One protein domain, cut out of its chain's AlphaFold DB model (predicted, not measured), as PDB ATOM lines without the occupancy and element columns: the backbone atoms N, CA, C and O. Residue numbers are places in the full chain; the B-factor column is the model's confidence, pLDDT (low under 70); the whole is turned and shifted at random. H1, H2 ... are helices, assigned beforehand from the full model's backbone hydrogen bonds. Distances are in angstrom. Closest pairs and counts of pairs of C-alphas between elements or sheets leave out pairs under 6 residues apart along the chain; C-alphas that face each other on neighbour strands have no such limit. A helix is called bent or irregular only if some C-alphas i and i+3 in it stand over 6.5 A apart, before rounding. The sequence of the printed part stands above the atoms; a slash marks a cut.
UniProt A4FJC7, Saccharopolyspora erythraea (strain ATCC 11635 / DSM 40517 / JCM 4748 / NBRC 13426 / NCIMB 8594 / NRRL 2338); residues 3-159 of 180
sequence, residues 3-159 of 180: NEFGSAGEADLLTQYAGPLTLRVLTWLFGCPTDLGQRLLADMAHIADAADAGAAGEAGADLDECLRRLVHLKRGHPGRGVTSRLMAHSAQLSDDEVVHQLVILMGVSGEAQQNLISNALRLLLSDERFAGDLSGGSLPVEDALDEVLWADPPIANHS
ATOM      1  N   ASN A   3     125.399 149.379 134.655       87.56
ATOM      2  CA  ASN A   3     125.551 149.036 136.076       87.56
ATOM      3  C   ASN A   3     124.269 149.222 136.913       87.56
ATOM      4  O   ASN A   3     124.224 148.736 138.035       87.56
ATOM      5  N   GLU A   4     123.259 149.944 136.412       84.81
ATOM      6  CA  GLU A   4     122.016 150.206 137.154       84.81
ATOM      7  C   GLU A   4     121.062 149.005 137.112       84.81
ATOM      8  O   GLU A   4     120.313 148.804 138.061       84.81
ATOM      9  N   PHE A   5     121.121 148.184 136.058       87.25
ATOM     10  CA  PHE A   5     120.295 146.979 135.915       87.25
ATOM     11  C   PHE A   5     121.105 145.674 135.905       87.25
ATOM     12  O   PHE A   5     120.535 144.599 136.063       87.25
ATOM     13  N   GLY A   6     122.436 145.733 135.789       84.25
ATOM     14  CA  GLY A   6     123.284 144.537 135.710       84.25
ATOM     15  C   GLY A   6     123.141 143.566 136.891       84.25
ATOM     16  O   GLY A   6     123.285 142.362 136.706       84.25
ATOM     17  N   SER A   7     122.812 144.054 138.092       86.94
ATOM     18  CA  SER A   7     122.565 143.204 139.267       86.94
ATOM     19  C   SER A   7     121.150 142.617 139.339       86.94
ATOM     20  O   SER A   7     120.930 141.704 140.128       86.94
ATOM     21  N   ALA A   8     120.194 143.149 138.571       87.50
ATOM     22  CA  ALA A   8     118.803 142.693 138.578       87.50
ATOM     23  C   ALA A   8     118.594 141.432 137.721       87.50
ATOM     24  O   ALA A   8     117.657 140.681 137.966       87.50
ATOM     25  N   GLY A   9     119.472 141.182 136.740       86.38
ATOM     26  CA  GLY A   9     119.378 140.034 135.828       86.38
ATOM     27  C   GLY A   9     118.324 140.182 134.723       86.38
ATOM     28  O   GLY A   9     118.256 139.335 133.839       86.38
ATOM     29  N   GLU A  10     117.550 141.267 134.738       89.81
ATOM     30  CA  GLU A  10     116.550 141.632 133.735       89.81
ATOM     31  C   GLU A  10     116.561 143.150 133.498       89.81
ATOM     32  O   GLU A  10     116.926 143.923 134.390       89.81
ATOM     33  N   ALA A  11     116.191 143.578 132.288       93.25
ATOM     34  CA  ALA A  11     116.078 144.989 131.925       93.25
ATOM     35  C   ALA A  11     115.169 145.189 130.703       93.25
ATOM     36  O   ALA A  11     115.187 144.389 129.767       93.25
ATOM     37  N   ASP A  12     114.448 146.308 130.673       93.94
ATOM     38  CA  ASP A  12     113.881 146.872 129.449       93.94
ATOM     39  C   ASP A  12     114.965 147.695 128.739       93.94
ATOM     40  O   ASP A  12     115.231 148.855 129.061       93.94
ATOM     41  N   LEU A  13     115.623 147.078 127.757       94.19
ATOM     42  CA  LEU A  13     116.741 147.693 127.040       94.19
ATOM     43  C   LEU A  13     116.329 148.884 126.164       94.19
ATOM     44  O   LEU A  13     117.193 149.693 125.821       94.19
ATOM     45  N   LEU A  14     115.048 149.038 125.825       92.25
ATOM     46  CA  LEU A  14     114.575 150.200 125.081       92.25
ATOM     47  C   LEU A  14     114.564 151.430 125.993       92.25
ATOM     48  O   LEU A  14     115.247 152.422 125.719       92.25
ATOM     49  N   THR A  15     113.840 151.347 127.110       91.56
ATOM     50  CA  THR A  15     113.618 152.497 127.999       91.56
ATOM     51  C   THR A  15     114.766 152.732 128.982       91.56
ATOM     52  O   THR A  15     115.045 153.878 129.338       91.56
ATOM     53  N   GLN A  16     115.485 151.681 129.391       92.94
ATOM     54  CA  GLN A  16     116.571 151.774 130.377       92.94
ATOM     55  C   GLN A  16     117.964 151.918 129.742       92.94
ATOM     56  O   GLN A  16     118.918 152.278 130.441       92.94
ATOM     57  N   TYR A  17     118.112 151.670 128.433       93.75
ATOM     58  CA  TYR A  17     119.408 151.744 127.751       93.75
ATOM     59  C   TYR A  17     119.390 152.528 126.430       93.75
ATOM     60  O   TYR A  17     119.997 153.599 126.378       93.75
ATOM     61  N   ALA A  18     118.710 152.048 125.387       94.19
ATOM     62  CA  ALA A  18     118.796 152.609 124.035       94.19
ATOM     63  C   ALA A  18     118.327 154.072 123.965       94.19
ATOM     64  O   ALA A  18     119.051 154.930 123.450       94.19
ATOM     65  N   GLY A  19     117.166 154.383 124.548       91.06
ATOM     66  CA  GLY A  19     116.630 155.746 124.581       91.06
ATOM     67  C   GLY A  19     117.525 156.727 125.350       91.06
ATOM     68  O   GLY A  19     117.990 157.718 124.775       91.06
ATOM     69  N   PRO A  20     117.867 156.460 126.629       90.94
ATOM     70  CA  PRO A  20     118.718 157.374 127.389       90.94
ATOM     71  C   PRO A  20     120.144 157.498 126.826       90.94
ATOM     72  O   PRO A  20     120.747 158.568 126.948       90.94
ATOM     73  N   LEU A  21     120.691 156.451 126.194       93.06
ATOM     74  CA  LEU A  21     121.993 156.515 125.524       93.06
ATOM     75  C   LEU A  21     121.926 157.464 124.330       93.06
ATOM     76  O   LEU A  21     122.759 158.364 124.218       93.06
ATOM     77  N   THR A  22     120.904 157.306 123.494       91.81
ATOM     78  CA  THR A  22     120.679 158.144 122.314       91.81
ATOM     79  C   THR A  22     120.527 159.610 122.708       91.81
ATOM     80  O   THR A  22     121.262 160.464 122.213       91.81
ATOM     81  N   LEU A  23     119.679 159.908 123.696       89.50
ATOM     82  CA  LEU A  23     119.510 161.259 124.238       89.50
ATOM     83  C   LEU A  23     120.839 161.871 124.715       89.50
ATOM     84  O   LEU A  23     121.138 163.027 124.404       89.50
ATOM     85  N   ARG A  24     121.660 161.118 125.459       91.06
ATOM     86  CA  ARG A  24     122.974 161.588 125.940       91.06
ATOM     87  C   ARG A  24     123.949 161.854 124.796       91.06
ATOM     88  O   ARG A  24     124.668 162.852 124.827       91.06
ATOM     89  N   VAL A  25     123.984 160.980 123.793       92.38
ATOM     90  CA  VAL A  25     124.876 161.141 122.639       92.38
ATOM     91  C   VAL A  25     124.451 162.344 121.806       92.38
ATOM     92  O   VAL A  25     125.299 163.165 121.468       92.38
ATOM     93  N   LEU A  26     123.155 162.505 121.526       91.25
ATOM     94  CA  LEU A  26     122.651 163.620 120.723       91.25
ATOM     95  C   LEU A  26     122.792 164.960 121.452       91.25
ATOM     96  O   LEU A  26     123.307 165.914 120.871       91.25
ATOM     97  N   THR A  27     122.437 165.044 122.739       90.69
ATOM     98  CA  THR A  27     122.668 166.267 123.534       90.69
ATOM     99  C   THR A  27     124.136 166.679 123.510       90.69
ATOM    100  O   THR A  27     124.446 167.837 123.226       90.69
ATOM    101  N   TRP A  28     125.056 165.732 123.705       92.50
ATOM    102  CA  TRP A  28     126.487 165.994 123.600       92.50
ATOM    103  C   TRP A  28     126.905 166.424 122.185       92.50
ATOM    104  O   TRP A  28     127.611 167.426 122.031       92.50
ATOM    105  N   LEU A  29     126.433 165.719 121.154       93.50
ATOM    106  CA  LEU A  29     126.777 165.959 119.753       93.50
ATOM    107  C   LEU A  29     126.354 167.357 119.297       93.50
ATOM    108  O   LEU A  29     127.150 168.061 118.678       93.50
ATOM    109  N   PHE A  30     125.146 167.798 119.641       92.56
ATOM    110  CA  PHE A  30     124.650 169.142 119.327       92.56
ATOM    111  C   PHE A  30     125.107 170.203 120.343       92.56
ATOM    112  O   PHE A  30     124.950 171.405 120.129       92.56
ATOM    113  N   GLY A  31     125.733 169.783 121.443       91.50
ATOM    114  CA  GLY A  31     126.129 170.659 122.541       91.50
ATOM    115  C   GLY A  31     124.936 171.234 123.307       91.50
ATOM    116  O   GLY A  31     125.056 172.310 123.893       91.50
ATOM    117  N   CYS A  32     123.793 170.563 123.279       88.81
ATOM    118  CA  CYS A  32     122.584 170.979 123.964       88.81
ATOM    119  C   CYS A  32     122.692 170.708 125.479       88.81
ATOM    120  O   CYS A  32     123.177 169.641 125.863       88.81
ATOM    121  N   PRO A  33     122.246 171.630 126.352       86.81
ATOM    122  CA  PRO A  33     121.938 171.294 127.740       86.81
ATOM    123  C   PRO A  33     120.955 170.114 127.816       86.81
ATOM    124  O   PRO A  33     120.076 169.984 126.965       86.81
ATOM    125  N   THR A  34     121.107 169.237 128.811       82.06
ATOM    126  CA  THR A  34     120.332 167.986 128.906       82.06
ATOM    127  C   THR A  34     118.821 168.220 128.950       82.06
ATOM    128  O   THR A  34     118.078 167.523 128.265       82.06
ATOM    129  N   ASP A  35     118.375 169.212 129.720       84.62
ATOM    130  CA  ASP A  35     116.971 169.616 129.857       84.62
ATOM    131  C   ASP A  35     116.385 170.097 128.525       84.62
ATOM    132  O   ASP A  35     115.273 169.725 128.148       84.62
ATOM    133  N   LEU A  36     117.164 170.875 127.772       85.56
ATOM    134  CA  LEU A  36     116.755 171.363 126.463       85.56
ATOM    135  C   LEU A  36     116.712 170.226 125.435       85.56
ATOM    136  O   LEU A  36     115.774 170.154 124.652       85.56
ATOM    137  N   GLY A  37     117.673 169.300 125.457       84.62
ATOM    138  CA  GLY A  37     117.669 168.155 124.546       84.62
ATOM    139  C   GLY A  37     116.529 167.172 124.791       84.62
ATOM    140  O   GLY A  37     115.999 166.632 123.827       84.62
ATOM    141  N   GLN A  38     116.123 166.975 126.049       85.50
ATOM    142  CA  GLN A  38     114.942 166.170 126.379       85.50
ATOM    143  C   GLN A  38     113.674 166.748 125.756       85.50
ATOM    144  O   GLN A  38     112.913 166.004 125.144       85.50
ATOM    145  N   ARG A  39     113.476 168.067 125.873       86.50
ATOM    146  CA  ARG A  39     112.333 168.758 125.263       86.50
ATOM    147  C   ARG A  39     112.363 168.659 123.741       86.50
ATOM    148  O   ARG A  39     111.399 168.192 123.160       86.50
ATOM    149  N   LEU A  40     113.507 168.965 123.121       87.00
ATOM    150  CA  LEU A  40     113.678 168.888 121.664       87.00
ATOM    151  C   LEU A  40     113.317 167.506 121.099       87.00
ATOM    152  O   LEU A  40     112.597 167.416 120.113       87.00
ATOM    153  N   LEU A  41     113.807 166.429 121.718       82.81
ATOM    154  CA  LEU A  41     113.513 165.065 121.269       82.81
ATOM    155  C   LEU A  41     112.042 164.684 121.477       82.81
ATOM    156  O   LEU A  41     111.484 163.986 120.635       82.81
ATOM    157  N   ALA A  42     111.415 165.150 122.560       84.31
ATOM    158  CA  ALA A  42     109.993 164.928 122.804       84.31
ATOM    159  C   ALA A  42     109.120 165.665 121.776       84.31
ATOM    160  O   ALA A  42     108.244 165.047 121.179       84.31
ATOM    161  N   ASP A  43     109.407 166.941 121.506       86.81
ATOM    162  CA  ASP A  43     108.672 167.741 120.519       86.81
ATOM    163  C   ASP A  43     108.812 167.136 119.113       86.81
ATOM    164  O   ASP A  43     107.847 167.065 118.357       86.81
ATOM    165  N   MET A  44     109.993 166.607 118.774       84.44
ATOM    166  CA  MET A  44     110.217 165.895 117.510       84.44
ATOM    167  C   MET A  44     109.396 164.613 117.386       84.44
ATOM    168  O   MET A  44     108.798 164.384 116.335       84.44
ATOM    169  N   ALA A  45     109.334 163.803 118.447       82.19
ATOM    170  CA  ALA A  45     108.482 162.618 118.469       82.19
ATOM    171  C   ALA A  45     106.997 163.004 118.349       82.19
ATOM    172  O   ALA A  45     106.262 162.409 117.569       82.19
ATOM    173  N   HIS A  46     106.568 164.065 119.037       84.69
ATOM    174  CA  HIS A  46     105.194 164.564 118.950       84.69
ATOM    175  C   HIS A  46     104.825 165.044 117.544       84.69
ATOM    176  O   HIS A  46     103.695 164.833 117.117       84.69
ATOM    177  N   ILE A  47     105.754 165.672 116.815       84.06
ATOM    178  CA  ILE A  47     105.536 166.063 115.414       84.06
ATOM    179  C   ILE A  47     105.385 164.825 114.524       84.06
ATOM    180  O   ILE A  47     104.525 164.820 113.645       84.06
ATOM    181  N   ALA A  48     106.200 163.788 114.743       78.94
ATOM    182  CA  ALA A  48     106.127 162.544 113.979       78.94
ATOM    183  C   ALA A  48     104.806 161.788 114.220       78.94
ATOM    184  O   ALA A  48     104.202 161.299 113.265       78.94
ATOM    185  N   ASP A  49     104.329 161.771 115.468       82.62
ATOM    186  CA  ASP A  49     103.109 161.075 115.901       82.62
ATOM    187  C   ASP A  49     101.838 161.949 115.867       82.62
ATOM    188  O   ASP A  49     100.766 161.528 116.317       82.62
ATOM    189  N   ALA A  50     101.926 163.186 115.368       84.00
ATOM    190  CA  ALA A  50     100.831 164.148 115.444       84.00
ATOM    191  C   ALA A  50      99.568 163.652 114.718       84.00
ATOM    192  O   ALA A  50      99.580 163.344 113.525       84.00
ATOM    193  N   ALA A  51      98.440 163.647 115.434       80.25
ATOM    194  CA  ALA A  51      97.153 163.200 114.896       80.25
ATOM    195  C   ALA A  51      96.556 164.167 113.855       80.25
ATOM    196  O   ALA A  51      95.776 163.752 112.995       80.25
ATOM    197  N   ASP A  52      96.905 165.453 113.936       84.25
ATOM    198  CA  ASP A  52      96.478 166.488 113.001       84.25
ATOM    199  C   ASP A  52      97.504 167.630 112.890       84.25
ATOM    200  O   ASP A  52      98.484 167.717 113.634       84.25
ATOM    201  N   ALA A  53      97.266 168.525 111.927       81.00
ATOM    202  CA  ALA A  53      98.146 169.655 111.641       81.00
ATOM    203  C   ALA A  53      98.208 170.700 112.771       81.00
ATOM    204  O   ALA A  53      99.179 171.450 112.840       81.00
ATOM    205  N   GLY A  54      97.191 170.775 113.634       83.25
ATOM    206  CA  GLY A  54      97.180 171.670 114.789       83.25
ATOM    207  C   GLY A  54      98.150 171.190 115.863       83.25
ATOM    208  O   GLY A  54      99.026 171.950 116.272       83.25
ATOM    209  N   ALA A  55      98.064 169.909 116.235       78.81
ATOM    210  CA  ALA A  55      98.980 169.283 117.191       78.81
ATOM    211  C   ALA A  55     100.444 169.324 116.708       78.81
ATOM    212  O   ALA A  55     101.346 169.655 117.477       78.81
ATOM    213  N   ALA A  56     100.677 169.071 115.413       83.31
ATOM    214  CA  ALA A  56     102.001 169.220 114.806       83.31
ATOM    215  C   ALA A  56     102.504 170.676 114.841       83.31
ATOM    216  O   ALA A  56     103.698 170.921 114.998       83.31
ATOM    217  N   GLY A  57     101.597 171.648 114.690       86.44
ATOM    218  CA  GLY A  57     101.918 173.073 114.691       86.44
ATOM    219  C   GLY A  57     102.384 173.588 116.053       86.44
ATOM    220  O   GLY A  57     103.358 174.335 116.108       86.44
ATOM    221  N   GLU A  58     101.730 173.170 117.141       85.06
ATOM    222  CA  GLU A  58     102.125 173.543 118.509       85.06
ATOM    223  C   GLU A  58     103.514 172.989 118.855       85.06
ATOM    224  O   GLU A  58     104.414 173.757 119.197       85.06
ATOM    225  N   ALA A  59     103.732 171.685 118.652       86.38
ATOM    226  CA  ALA A  59     105.037 171.060 118.876       86.38
ATOM    227  C   ALA A  59     106.130 171.645 117.958       86.38
ATOM    228  O   ALA A  59     107.275 171.818 118.372       86.38
ATOM    229  N   GLY A  60     105.779 172.010 116.720       87.75
ATOM    230  CA  GLY A  60     106.682 172.686 115.789       87.75
ATOM    231  C   GLY A  60     107.119 174.076 116.260       87.75
ATOM    232  O   GLY A  60     108.289 174.430 116.109       87.75
ATOM    233  N   ALA A  61     106.208 174.853 116.851       89.31
ATOM    234  CA  ALA A  61     106.526 176.168 117.403       89.31
ATOM    235  C   ALA A  61     107.445 176.061 118.631       89.31
ATOM    236  O   ALA A  61     108.449 176.775 118.711       89.31
ATOM    237  N   ASP A  62     107.153 175.127 119.539       89.69
ATOM    238  CA  ASP A  62     107.977 174.869 120.726       89.69
ATOM    239  C   ASP A  62     109.383 174.371 120.347       89.69
ATOM    240  O   ASP A  62     110.390 174.810 120.925       89.69
ATOM    241  N   LEU A  63     109.467 173.514 119.323       91.19
ATOM    242  CA  LEU A  63     110.724 173.037 118.752       91.19
ATOM    243  C   LEU A  63     111.563 174.194 118.186       91.19
ATOM    244  O   LEU A  63     112.754 174.298 118.501       91.19
ATOM    245  N   ASP A  64     110.963 175.075 117.377       92.06
ATOM    246  CA  ASP A  64     111.642 176.252 116.814       92.06
ATOM    247  C   ASP A  64     112.163 177.180 117.924       92.06
ATOM    248  O   ASP A  64     113.340 177.557 117.913       92.06
ATOM    249  N   GLU A  65     111.348 177.474 118.944       93.12
ATOM    250  CA  GLU A  65     111.769 178.296 120.082       93.12
ATOM    251  C   GLU A  65     112.973 177.675 120.812       93.12
ATOM    252  O   GLU A  65     113.975 178.352 121.096       93.12
ATOM    253  N   CYS A  66     112.919 176.370 121.088       92.69
ATOM    254  CA  CYS A  66     113.997 175.652 121.761       92.69
ATOM    255  C   CYS A  66     115.300 175.674 120.951       92.69
ATOM    256  O   CYS A  66     116.380 175.902 121.514       92.69
ATOM    257  N   LEU A  67     115.221 175.481 119.634       94.56
ATOM    258  CA  LEU A  67     116.384 175.520 118.750       94.56
ATOM    259  C   LEU A  67     116.970 176.927 118.636       94.56
ATOM    260  O   LEU A  67     118.192 177.086 118.722       94.56
ATOM    261  N   ARG A  68     116.136 177.966 118.534       95.44
ATOM    262  CA  ARG A  68     116.596 179.365 118.559       95.44
ATOM    263  C   ARG A  68     117.322 179.689 119.854       95.44
ATOM    264  O   ARG A  68     118.396 180.296 119.830       95.44
ATOM    265  N   ARG A  69     116.794 179.228 120.989       94.19
ATOM    266  CA  ARG A  69     117.454 179.370 122.290       94.19
ATOM    267  C   ARG A  69     118.810 178.664 122.317       94.19
ATOM    268  O   ARG A  69     119.772 179.231 122.840       94.19
ATOM    269  N   LEU A  70     118.917 177.466 121.736       94.81
ATOM    270  CA  LEU A  70     120.189 176.751 121.611       94.81
ATOM    271  C   LEU A  70     121.200 177.536 120.761       94.81
ATOM    272  O   LEU A  70     122.344 177.710 121.187       94.81
ATOM    273  N   VAL A  71     120.790 178.038 119.594       95.94
ATOM    274  CA  VAL A  71     121.650 178.843 118.707       95.94
ATOM    275  C   VAL A  71     122.136 180.105 119.421       95.94
ATOM    276  O   VAL A  71     123.340 180.378 119.442       95.94
ATOM    277  N   HIS A  72     121.242 180.827 120.098       94.94
ATOM    278  CA  HIS A  72     121.603 182.016 120.869       94.94
ATOM    279  C   HIS A  72     122.591 181.699 122.005       94.94
ATOM    280  O   HIS A  72     123.593 182.394 122.182       94.94
ATOM    281  N   LEU A  73     122.376 180.603 122.740       94.00
ATOM    282  CA  LEU A  73     123.302 180.152 123.781       94.00
ATOM    283  C   LEU A  73     124.695 179.856 123.205       94.00
ATOM    284  O   LEU A  73     125.710 180.237 123.796       94.00
ATOM    285  N   LYS A  74     124.755 179.211 122.033       95.00
ATOM    286  CA  LYS A  74     126.013 178.870 121.356       95.00
ATOM    287  C   LYS A  74     126.710 180.051 120.691       95.00
ATOM    288  O   LYS A  74     127.925 179.972 120.530       95.00
ATOM    289  N   ARG A  75     126.008 181.152 120.389       92.69
ATOM    290  CA  ARG A  75     126.634 182.424 119.969       92.69
ATOM    291  C   ARG A  75     127.541 182.963 121.072       92.69
ATOM    292  O   ARG A  75     128.676 183.334 120.799       92.69
ATOM    293  N   GLY A  76     127.037 183.001 122.307       92.88
ATOM    294  CA  GLY A  76     127.789 183.509 123.458       92.88
ATOM    295  C   GLY A  76     128.840 182.528 123.980       92.88
ATOM    296  O   GLY A  76     129.883 182.950 124.469       92.88
ATOM    297  N   HIS A  77     128.583 181.222 123.851       93.75
ATOM    298  CA  HIS A  77     129.446 180.168 124.388       93.75
ATOM    299  C   HIS A  77     129.664 179.038 123.362       93.75
ATOM    300  O   HIS A  77     129.063 177.959 123.488       93.75
ATOM    301  N   PRO A  78     130.506 179.257 122.334       93.81
ATOM    302  CA  PRO A  78     130.804 178.240 121.333       93.81
ATOM    303  C   PRO A  78     131.434 176.988 121.958       93.81
ATOM    304  O   PRO A  78     132.282 177.073 122.845       93.81
ATOM    305  N   GLY A  79     131.031 175.812 121.480       92.44
ATOM    306  CA  GLY A  79     131.561 174.521 121.916       92.44
ATOM    307  C   GLY A  79     132.060 173.665 120.753       92.44
ATOM    308  O   GLY A  79     132.186 174.120 119.621       92.44
ATOM    309  N   ARG A  80     132.326 172.383 121.028       91.75
ATOM    310  CA  ARG A  80     132.797 171.411 120.020       91.75
ATOM    311  C   ARG A  80     131.666 170.693 119.269       91.75
ATOM    312  O   ARG A  80     131.957 169.855 118.419       91.75
ATOM    313  N   GLY A  81     130.409 170.978 119.610       93.38
ATOM    314  CA  GLY A  81     129.233 170.320 119.038       93.38
ATOM    315  C   GLY A  81     128.883 170.798 117.626       93.38
ATOM    316  O   GLY A  81     129.384 171.820 117.153       93.38
ATOM    317  N   VAL A  82     127.992 170.057 116.966       94.88
ATOM    318  CA  VAL A  82     127.490 170.303 115.607       94.88
ATOM    319  C   VAL A  82     126.922 171.712 115.463       94.88
ATOM    320  O   VAL A  82     127.284 172.396 114.513       94.88
ATOM    321  N   THR A  83     126.141 172.199 116.432       95.88
ATOM    322  CA  THR A  83     125.563 173.553 116.384       95.88
ATOM    323  C   THR A  83     126.629 174.637 116.240       95.88
ATOM    324  O   THR A  83     126.561 175.460 115.333       95.88
ATOM    325  N   SER A  84     127.676 174.608 117.071       96.56
ATOM    326  CA  SER A  84     128.768 175.586 116.977       96.56
ATOM    327  C   SER A  84     129.581 175.442 115.688       96.56
ATOM    328  O   SER A  84     130.055 176.444 115.161       96.56
ATOM    329  N   ARG A  85     129.723 174.221 115.154       95.88
ATOM    330  CA  ARG A  85     130.386 173.997 113.860       95.88
ATOM    331  C   ARG A  85     129.574 174.543 112.686       95.88
ATOM    332  O   ARG A  85     130.171 175.151 111.807       95.88
ATOM    333  N   LEU A  86     128.250 174.366 112.685       96.56
ATOM    334  CA  LEU A  86     127.356 174.929 111.666       96.56
ATOM    335  C   LEU A  86     127.434 176.458 111.652       96.56
ATOM    336  O   LEU A  86     127.599 177.056 110.594       96.56
ATOM    337  N   MET A  87     127.413 177.083 112.830       96.00
ATOM    338  CA  MET A  87     127.529 178.540 112.961       96.00
ATOM    339  C   MET A  87     128.891 179.089 112.509       96.00
ATOM    340  O   MET A  87     128.976 180.221 112.046       96.00
ATOM    341  N   ALA A  88     129.963 178.306 112.655       95.56
ATOM    342  CA  ALA A  88     131.312 178.680 112.227       95.56
ATOM    343  C   ALA A  88     131.629 178.269 110.775       95.56
ATOM    344  O   ALA A  88     132.757 178.455 110.314       95.56
ATOM    345  N   HIS A  89     130.673 177.670 110.062       96.31
ATOM    346  CA  HIS A  89     130.882 177.154 108.717       96.31
ATOM    347  C   HIS A  89     131.134 178.288 107.709       96.31
ATOM    348  O   HIS A  89     130.526 179.356 107.780       96.31
ATOM    349  N   SER A  90     131.986 178.049 106.706       97.00
ATOM    350  CA  SER A  90     132.372 179.061 105.706       97.00
ATOM    351  C   SER A  90     131.220 179.550 104.822       97.00
ATOM    352  O   SER A  90     131.355 180.576 104.165       97.00
ATOM    353  N   ALA A  91     130.097 178.827 104.810       96.00
ATOM    354  CA  ALA A  91     128.867 179.231 104.128       96.00
ATOM    355  C   ALA A  91     128.151 180.415 104.806       96.00
ATOM    356  O   ALA A  91     127.234 180.959 104.208       96.00
ATOM    357  N   GLN A  92     128.571 180.812 106.017       94.25
ATOM    358  CA  GLN A  92     128.008 181.946 106.762       94.25
ATOM    359  C   GLN A  92     126.488 181.839 106.949       94.25
ATOM    360  O   GLN A  92     125.748 182.775 106.653       94.25
ATOM    361  N   LEU A  93     126.041 180.680 107.437       96.75
ATOM    362  CA  LEU A  93     124.627 180.411 107.681       96.75
ATOM    363  C   LEU A  93     124.038 181.450 108.643       96.75
ATOM    364  O   LEU A  93     124.629 181.762 109.682       96.75
ATOM    365  N   SER A  94     122.857 181.954 108.306       96.44
ATOM    366  CA  SER A  94     122.022 182.727 109.220       96.44
ATOM    367  C   SER A  94     121.529 181.858 110.380       96.44
ATOM    368  O   SER A  94     121.522 180.628 110.301       96.44
ATOM    369  N   ASP A  95     121.080 182.493 111.464       95.00
ATOM    370  CA  ASP A  95     120.535 181.761 112.614       95.00
ATOM    371  C   ASP A  95     119.319 180.905 112.200       95.00
ATOM    372  O   ASP A  95     119.201 179.771 112.659       95.00
ATOM    373  N   ASP A  96     118.482 181.393 111.275       95.75
ATOM    374  CA  ASP A  96     117.349 180.642 110.713       95.75
ATOM    375  C   ASP A  96     117.805 179.406 109.931       95.75
ATOM    376  O   ASP A  96     117.277 178.311 110.118       95.75
ATOM    377  N   GLU A  97     118.825 179.543 109.081       96.62
ATOM    378  CA  GLU A  97     119.378 178.403 108.346       96.62
ATOM    379  C   GLU A  97     120.001 177.375 109.292       96.62
ATOM    380  O   GLU A  97     119.810 176.176 109.093       96.62
ATOM    381  N   VAL A  98     120.699 177.813 110.345       97.00
ATOM    382  CA  VAL A  98     121.229 176.903 111.370       97.00
ATOM    383  C   VAL A  98     120.090 176.164 112.069       97.00
ATOM    384  O   VAL A  98     120.174 174.944 112.200       97.00
ATOM    385  N   VAL A  99     119.023 176.856 112.480       95.50
ATOM    386  CA  VAL A  99     117.845 176.221 113.094       95.50
ATOM    387  C   VAL A  99     117.249 175.170 112.158       95.50
ATOM    388  O   VAL A  99     117.091 174.025 112.575       95.50
ATOM    389  N   HIS A 100     117.017 175.493 110.882       93.88
ATOM    390  CA  HIS A 100     116.490 174.528 109.911       93.88
ATOM    391  C   HIS A 100     117.397 173.300 109.733       93.88
ATOM    392  O   HIS A 100     116.902 172.175 109.653       93.88
ATOM    393  N   GLN A 101     118.723 173.476 109.716       94.81
ATOM    394  CA  GLN A 101     119.652 172.339 109.672       94.81
ATOM    395  C   GLN A 101     119.559 171.477 110.937       94.81
ATOM    396  O   GLN A 101     119.599 170.250 110.851       94.81
ATOM    397  N   LEU A 102     119.414 172.095 112.111       93.69
ATOM    398  CA  LEU A 102     119.267 171.364 113.369       93.69
ATOM    399  C   LEU A 102     117.957 170.576 113.434       93.69
ATOM    400  O   LEU A 102     117.998 169.442 113.902       93.69
ATOM    401  N   VAL A 103     116.844 171.122 112.925       90.44
ATOM    402  CA  VAL A 103     115.566 170.390 112.817       90.44
ATOM    403  C   VAL A 103     115.768 169.083 112.050       90.44
ATOM    404  O   VAL A 103     115.397 168.018 112.534       90.44
ATOM    405  N   ILE A 104     116.414 169.139 110.885       88.38
ATOM    406  CA  ILE A 104     116.635 167.946 110.056       88.38
ATOM    407  C   ILE A 104     117.564 166.960 110.774       88.38
ATOM    408  O   ILE A 104     117.249 165.779 110.904       88.38
ATOM    409  N   LEU A 105     118.710 167.436 111.265       90.12
ATOM    410  CA  LEU A 105     119.724 166.568 111.859       90.12
ATOM    411  C   LEU A 105     119.244 165.903 113.151       90.12
ATOM    412  O   LEU A 105     119.496 164.716 113.347       90.12
ATOM    413  N   MET A 106     118.576 166.639 114.040       87.50
ATOM    414  CA  MET A 106     118.061 166.070 115.286       87.50
ATOM    415  C   MET A 106     116.859 165.154 115.026       87.50
ATOM    416  O   MET A 106     116.802 164.078 115.619       87.50
ATOM    417  N   GLY A 107     115.964 165.534 114.104       81.69
ATOM    418  CA  GLY A 107     114.720 164.808 113.838       81.69
ATOM    419  C   GLY A 107     114.977 163.414 113.288       81.69
ATOM    420  O   GLY A 107     114.404 162.441 113.759       81.69
ATOM    421  N   VAL A 108     115.935 163.301 112.367       79.94
ATOM    422  CA  VAL A 108     116.328 162.007 111.790       79.94
ATOM    423  C   VAL A 108     117.127 161.153 112.773       79.94
ATOM    424  O   VAL A 108     117.106 159.930 112.684       79.94
ATOM    425  N   SER A 109     117.856 161.768 113.707       84.12
ATOM    426  CA  SER A 109     118.810 161.032 114.542       84.12
ATOM    427  C   SER A 109     118.203 160.442 115.813       84.12
ATOM    428  O   SER A 109     118.745 159.467 116.319       84.12
ATOM    429  N   GLY A 110     117.131 161.028 116.355       83.94
ATOM    430  CA  GLY A 110     116.540 160.616 117.632       83.94
ATOM    431  C   GLY A 110     116.023 159.182 117.618       83.94
ATOM    432  O   GLY A 110     116.660 158.262 118.129       83.94
ATOM    433  N   GLU A 111     114.856 158.996 117.015       84.06
ATOM    434  CA  GLU A 111     114.181 157.702 116.998       84.06
ATOM    435  C   GLU A 111     114.976 156.647 116.215       84.06
ATOM    436  O   GLU A 111     115.110 155.508 116.659       84.06
ATOM    437  N   ALA A 112     115.596 157.038 115.097       89.12
ATOM    438  CA  ALA A 112     116.328 156.102 114.253       89.12
ATOM    439  C   ALA A 112     117.503 155.434 114.980       89.12
ATOM    440  O   ALA A 112     117.703 154.228 114.850       89.12
ATOM    441  N   GLN A 113     118.282 156.196 115.758       91.88
ATOM    442  CA  GLN A 113     119.410 155.638 116.510       91.88
ATOM    443  C   GLN A 113     118.932 154.753 117.660       91.88
ATOM    444  O   GLN A 113     119.494 153.678 117.872       91.88
ATOM    445  N   GLN A 114     117.869 155.160 118.360       92.50
ATOM    446  CA  GLN A 114     117.256 154.338 119.400       92.50
ATOM    447  C   GLN A 114     116.799 152.989 118.830       92.50
ATOM    448  O   GLN A 114     117.176 151.943 119.360       92.50
ATOM    449  N   ASN A 115     116.044 153.012 117.731       92.38
ATOM    450  CA  ASN A 115     115.503 151.810 117.104       92.38
ATOM    451  C   ASN A 115     116.618 150.928 116.518       92.38
ATOM    452  O   ASN A 115     116.547 149.710 116.657       92.38
ATOM    453  N   LEU A 116     117.690 151.512 115.961       95.00
ATOM    454  CA  LEU A 116     118.857 150.750 115.495       95.00
ATOM    455  C   LEU A 116     119.505 149.963 116.636       95.00
ATOM    456  O   LEU A 116     119.739 148.763 116.509       95.00
ATOM    457  N   ILE A 117     119.768 150.636 117.761       94.62
ATOM    458  CA  ILE A 117     120.372 150.018 118.946       94.62
ATOM    459  C   ILE A 117     119.458 148.911 119.476       94.62
ATOM    460  O   ILE A 117     119.923 147.805 119.742       94.62
ATOM    461  N   SER A 118     118.160 149.181 119.607       94.44
ATOM    462  CA  SER A 118     117.190 148.208 120.112       94.44
ATOM    463  C   SER A 118     117.054 146.984 119.207       94.44
ATOM    464  O   SER A 118     117.064 145.862 119.712       94.44
ATOM    465  N   ASN A 119     116.989 147.169 117.889       93.81
ATOM    466  CA  ASN A 119     116.904 146.065 116.937       93.81
ATOM    467  C   ASN A 119     118.194 145.238 116.901       93.81
ATOM    468  O   ASN A 119     118.122 144.010 116.867       93.81
ATOM    469  N   ALA A 120     119.362 145.879 116.996       93.19
ATOM    470  CA  ALA A 120     120.640 145.174 117.069       93.19
ATOM    471  C   ALA A 120     120.762 144.360 118.364       93.19
ATOM    472  O   ALA A 120     121.144 143.194 118.325       93.19
ATOM    473  N   LEU A 121     120.366 144.932 119.507       92.25
ATOM    474  CA  LEU A 121     120.311 144.205 120.780       92.25
ATOM    475  C   LEU A 121     119.326 143.037 120.717       92.25
ATOM    476  O   LEU A 121     119.644 141.949 121.187       92.25
ATOM    477  N   ARG A 122     118.153 143.229 120.100       91.69
ATOM    478  CA  ARG A 122     117.188 142.147 119.878       91.69
ATOM    479  C   ARG A 122     117.821 141.020 119.064       91.69
ATOM    480  O   ARG A 122     117.687 139.867 119.460       91.69
ATOM    481  N   LEU A 123     118.512 141.335 117.968       90.69
ATOM    482  CA  LEU A 123     119.178 140.341 117.125       90.69
ATOM    483  C   LEU A 123     120.268 139.588 117.905       90.69
ATOM    484  O   LEU A 123     120.233 138.363 117.967       90.69
ATOM    485  N   LEU A 124     121.152 140.314 118.595       88.38
ATOM    486  CA  LEU A 124     122.237 139.745 119.407       88.38
ATOM    487  C   LEU A 124     121.738 138.822 120.529       88.38
ATOM    488  O   LEU A 124     122.415 137.859 120.878       88.38
ATOM    489  N   LEU A 125     120.572 139.118 121.111       87.75
ATOM    490  CA  LEU A 125     120.023 138.379 122.253       87.75
ATOM    491  C   LEU A 125     119.062 137.248 121.867       87.75
ATOM    492  O   LEU A 125     118.758 136.416 122.719       87.75
ATOM    493  N   SER A 126     118.545 137.230 120.635       88.25
ATOM    494  CA  SER A 126     117.528 136.252 120.210       88.25
ATOM    495  C   SER A 126     117.958 135.339 119.067       88.25
ATOM    496  O   SER A 126     117.323 134.304 118.871       88.25
ATOM    497  N   ASP A 127     119.017 135.681 118.333       85.31
ATOM    498  CA  ASP A 127     119.496 134.889 117.204       85.31
ATOM    499  C   ASP A 127     120.781 134.132 117.561       85.31
ATOM    500  O   ASP A 127     121.814 134.723 117.880       85.31
ATOM    501  N   GLU A 128     120.727 132.801 117.474       81.44
ATOM    502  CA  GLU A 128     121.835 131.904 117.821       81.44
ATOM    503  C   GLU A 128     123.111 132.170 117.004       81.44
ATOM    504  O   GLU A 128     124.212 131.922 117.497       81.44
ATOM    505  N   ARG A 129     122.993 132.729 115.787       81.50
ATOM    506  CA  ARG A 129     124.149 133.115 114.952       81.50
ATOM    507  C   ARG A 129     124.999 134.204 115.610       81.50
ATOM    508  O   ARG A 129     126.210 134.260 115.397       81.50
ATOM    509  N   PHE A 130     124.359 135.064 116.398       77.62
ATOM    510  CA  PHE A 130     124.977 136.197 117.078       77.62
ATOM    511  C   PHE A 130     125.190 135.943 118.574       77.62
ATOM    512  O   PHE A 130     126.114 136.507 119.156       77.62
ATOM    513  N   ALA A 131     124.386 135.064 119.183       67.44
ATOM    514  CA  ALA A 131     124.451 134.760 120.611       67.44
ATOM    515  C   ALA A 131     125.766 134.074 121.034       67.44
ATOM    516  O   ALA A 131     126.189 134.239 122.176       67.44
ATOM    517  N   GLY A 132     126.439 133.373 120.111       62.69
ATOM    518  CA  GLY A 132     127.701 132.669 120.352       62.69
ATOM    519  C   GLY A 132     127.572 131.494 121.331       62.69
ATOM    520  O   GLY A 132     126.824 131.531 122.303       62.69
ATOM    521  N   ASP A 133     128.353 130.439 121.103       54.31
ATOM    522  CA  ASP A 133     128.634 129.442 122.140       54.31
ATOM    523  C   ASP A 133     130.016 129.742 122.740       54.31
ATOM    524  O   ASP A 133     130.893 130.273 122.051       54.31
ATOM    525  N   LEU A 134     130.254 129.369 124.002       47.44
ATOM    526  CA  LEU A 134     131.490 129.658 124.764       47.44
ATOM    527  C   LEU A 134     132.790 129.138 124.098       47.44
ATOM    528  O   LEU A 134     133.884 129.374 124.609       47.44
ATOM    529  N   SER A 135     132.689 128.426 122.970       51.66
ATOM    530  CA  SER A 135     133.798 127.818 122.229       51.66
ATOM    531  C   SER A 135     133.816 128.080 120.710       51.66
ATOM    532  O   SER A 135     134.783 127.690 120.056       51.66
ATOM    533  N   GLY A 136     132.818 128.759 120.133       53.38
ATOM    534  CA  GLY A 136     132.703 128.966 118.682       53.38
ATOM    535  C   GLY A 136     132.166 130.360 118.380       53.38
ATOM    536  O   GLY A 136     131.029 130.658 118.724       53.38
ATOM    537  N   GLY A 137     133.019 131.211 117.806       54.06
ATOM    538  CA  GLY A 137     132.870 132.669 117.783       54.06
ATOM    539  C   GLY A 137     131.490 133.189 117.380       54.06
ATOM    540  O   GLY A 137     130.934 132.779 116.365       54.06
ATOM    541  N   SER A 138     130.982 134.137 118.167       67.12
ATOM    542  CA  SER A 138     129.866 135.003 117.791       67.12
ATOM    543  C   SER A 138     130.251 135.858 116.582       67.12
ATOM    544  O   SER A 138     131.391 136.334 116.508       67.12
ATOM    545  N   LEU A 139     129.305 136.104 115.671       74.62
ATOM    546  CA  LEU A 139     129.478 137.167 114.681       74.62
ATOM    547  C   LEU A 139     129.739 138.517 115.391       74.62
ATOM    548  O   LEU A 139     129.216 138.739 116.489       74.62
ATOM    549  N   PRO A 140     130.571 139.402 114.814       82.88
ATOM    550  CA  PRO A 140     130.816 140.735 115.351       82.88
ATOM    551  C   PRO A 140     129.529 141.558 115.526       82.88
ATOM    552  O   PRO A 140     128.538 141.367 114.821       82.88
ATOM    553  N   VAL A 141     129.549 142.522 116.451       86.19
ATOM    554  CA  VAL A 141     128.416 143.443 116.677       86.19
ATOM    555  C   VAL A 141     128.139 144.284 115.430       86.19
ATOM    556  O   VAL A 141     126.994 144.640 115.163       86.19
ATOM    557  N   GLU A 142     129.180 144.584 114.656       89.44
ATOM    558  CA  GLU A 142     129.082 145.302 113.390       89.44
ATOM    559  C   GLU A 142     128.205 144.549 112.380       89.44
ATOM    560  O   GLU A 142     127.345 145.164 111.755       89.44
ATOM    561  N   ASP A 143     128.326 143.220 112.307       90.06
ATOM    562  CA  ASP A 143     127.508 142.393 111.412       90.06
ATOM    563  C   ASP A 143     126.026 142.426 111.820       90.06
ATOM    564  O   ASP A 143     125.142 142.424 110.964       90.06
ATOM    565  N   ALA A 144     125.729 142.509 113.124       89.44
ATOM    566  CA  ALA A 144     124.355 142.642 113.610       89.44
ATOM    567  C   ALA A 144     123.752 144.008 113.246       89.44
ATOM    568  O   ALA A 144     122.571 144.096 112.908       89.44
ATOM    569  N   LEU A 145     124.555 145.075 113.305       92.31
ATOM    570  CA  LEU A 145     124.131 146.410 112.876       92.31
ATOM    571  C   LEU A 145     123.842 146.435 111.372       92.31
ATOM    572  O   LEU A 145     122.794 146.939 110.969       92.31
ATOM    573  N   ASP A 146     124.728 145.856 110.562       93.44
ATOM    574  CA  ASP A 146     124.548 145.765 109.112       93.44
ATOM    575  C   ASP A 146     123.318 144.921 108.746       93.44
ATOM    576  O   ASP A 146     122.535 145.314 107.878       93.44
ATOM    577  N   GLU A 147     123.084 143.802 109.442       92.62
ATOM    578  CA  GLU A 147     121.901 142.967 109.217       92.62
ATOM    579  C   GLU A 147     120.604 143.717 109.547       92.62
ATOM    580  O   GLU A 147     119.649 143.652 108.772       92.62
ATOM    581  N   VAL A 148     120.569 144.490 110.637       93.56
ATOM    582  CA  VAL A 148     119.414 145.342 110.963       93.56
ATOM    583  C   VAL A 148     119.202 146.412 109.897       93.56
ATOM    584  O   VAL A 148     118.084 146.574 109.419       93.56
ATOM    585  N   LEU A 149     120.255 147.116 109.478       93.69
ATOM    586  CA  LEU A 149     120.146 148.137 108.432       93.69
ATOM    587  C   LEU A 149     119.651 147.562 107.098       93.69
ATOM    588  O   LEU A 149     119.000 148.272 106.332       93.69
ATOM    589  N   TRP A 150     119.945 146.293 106.817       92.75
ATOM    590  CA  TRP A 150     119.479 145.616 105.613       92.75
ATOM    591  C   TRP A 150     118.043 145.091 105.731       92.75
ATOM    592  O   TRP A 150     117.244 145.269 104.812       92.75
ATOM    593  N   ALA A 151     117.722 144.409 106.831       91.19
ATOM    594  CA  ALA A 151     116.489 143.640 106.967       91.19
ATOM    595  C   ALA A 151     115.344 144.419 107.628       91.19
ATOM    596  O   ALA A 151     114.184 144.196 107.285       91.19
ATOM    597  N   ASP A 152     115.659 145.308 108.572       89.06
ATOM    598  CA  ASP A 152     114.691 146.068 109.371       89.06
ATOM    599  C   ASP A 152     115.247 147.466 109.732       89.06
ATOM    600  O   ASP A 152     115.517 147.761 110.906       89.06
ATOM    601  N   PRO A 153     115.511 148.323 108.720       89.56
ATOM    602  CA  PRO A 153     116.122 149.622 108.948       89.56
ATOM    603  C   PRO A 153     115.188 150.529 109.762       89.56
ATOM    604  O   PRO A 153     114.004 150.634 109.437       89.56
ATOM    605  N   PRO A 154     115.723 151.301 110.730       86.94
ATOM    606  CA  PRO A 154     114.927 152.232 111.533       86.94
ATOM    607  C   PRO A 154     114.132 153.252 110.714       86.94
ATOM    608  O   PRO A 154     113.085 153.716 111.148       86.94
ATOM    609  N   ILE A 155     114.645 153.619 109.535       84.75
ATOM    610  CA  ILE A 155     113.942 154.447 108.558       84.75
ATOM    611  C   ILE A 155     114.065 153.776 107.187       84.75
ATOM    612  O   ILE A 155     115.092 153.890 106.523       84.75
ATOM    613  N   ALA A 156     113.003 153.097 106.748       80.75
ATOM    614  CA  ALA A 156     112.977 152.418 105.450       80.75
ATOM    615  C   ALA A 156     112.837 153.389 104.262       80.75
ATOM    616  O   ALA A 156     113.374 153.141 103.184       80.75
ATOM    617  N   ASN A 157     112.118 154.502 104.443       77.25
ATOM    618  CA  ASN A 157     111.953 155.522 103.411       77.25
ATOM    619  C   ASN A 157     111.809 156.918 104.029       77.25
ATOM    620  O   ASN A 157     110.742 157.285 104.508       77.25
ATOM    621  N   HIS A 158     112.887 157.701 103.996       70.00
ATOM    622  CA  HIS A 158     112.875 159.087 104.468       70.00
ATOM    623  C   HIS A 158     112.520 160.094 103.357       70.00
ATOM    624  O   HIS A 158     112.074 161.208 103.622       70.00
ATOM    625  N   SER A 159     112.783 159.751 102.096       71.25
ATOM    626  CA  SER A 159     112.746 160.709 100.990       71.25
ATOM    627  C   SER A 159     111.506 160.504 100.135       71.25
ATOM    628  O   SER A 159     111.515 159.735  99.175       71.25
TER     629      SER A 159
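This is residues 3 to 159 of the 180 residues of a protein of Saccharopolyspora erythraea (strain ATCC 11635 / DSM 40517 / JCM 4748 / NBRC 13426 / NCIMB 8594 / NRRL 2338) (UniProt A4FJC7). A long helix, H5, bent but running nearly straight, forms the backbone of an elongated domain. H3, half of a helical hairpin with H2, crosses its first arm, H5a; H1 and H7 pack on opposite sides of its second arm, H5b. Short H4 packs beside H5a, and little H6 sits at the far end of H5b, while residues 6 to 11 near the printed beginning stick out. The printed part has 157 residues with seven named helices, H1 to H7 in chain order, and no named strand, an all helix class. It is loose, with a radius of gyration of the C-alphas of 18.6 A and spans of 57 by 37 by 34 A.

By its hydrogen bonds H5, residues 95 to 126, was assigned as one helix, but it is bent: C-alphas 108 and 111 are 7.1 A apart. Arm H5a, residues 95 to 108, begins at C-alpha 95 (120.535, 181.761, 112.614) and is 20.2 A long; arm H5b, residues 111 to 126, is 21.9 A long. H3, residues 53 to 76, is 34.8 A long, and H2, residues 34 to 48, is 21.3 A long. H1, residues 13 to 30, begins at C-alpha 13 (116.741, 147.693, 127.040), is 24.1 A long and is irregular, with C-alphas 16 and 19 7.0 A apart. H4 is residues 82 to 87, H6 is residues 128 to 131, and H7, residues 141 to 151, ends at C-alpha 151 (116.489, 143.640, 106.967).

H5 is the hub, touching 6 other helices; its arms stand at a shallow tilt of 20 degrees. H3, with residues 64 to 71 alone, touches H5a at a steep tilt of 61 degrees, opposite ways, the closest C-alphas being Leu 67 and Val 99 at 5.9 A. H2 and H3 form a hairpin, with closest C-alphas Ile 47 and Ala 56 at 4.8 A. H4 and H5a form another, with Leu 86 and Val 98 at 6.4 A. H1 touches residues 113 to 118 alone of H5b at a steep tilt of 39 degrees, Ala 18 and Gln 114 being closest at 5.2 A. H7 touches H5b at a steep tilt of 69 degrees, only just short of about perpendicular, with Ala 120 and Leu 145 at 5.6 A. H6 and H5b touch only at the corner. H1 and H7 are apart. Every O i to N i+4 pair is within hydrogen-bond range in H2, H3, H4, H5a, H5b and H7, and 12 of 14 are in H1; H6 is too short for such a pair.

The C-alphas of Ser 94 and Ser 135, the two farthest apart, are 57.6 A apart. The printed part has no cut, and no link is long. Mean pLDDT of the printed part is 87.8; residues 131 to 138 are under 70.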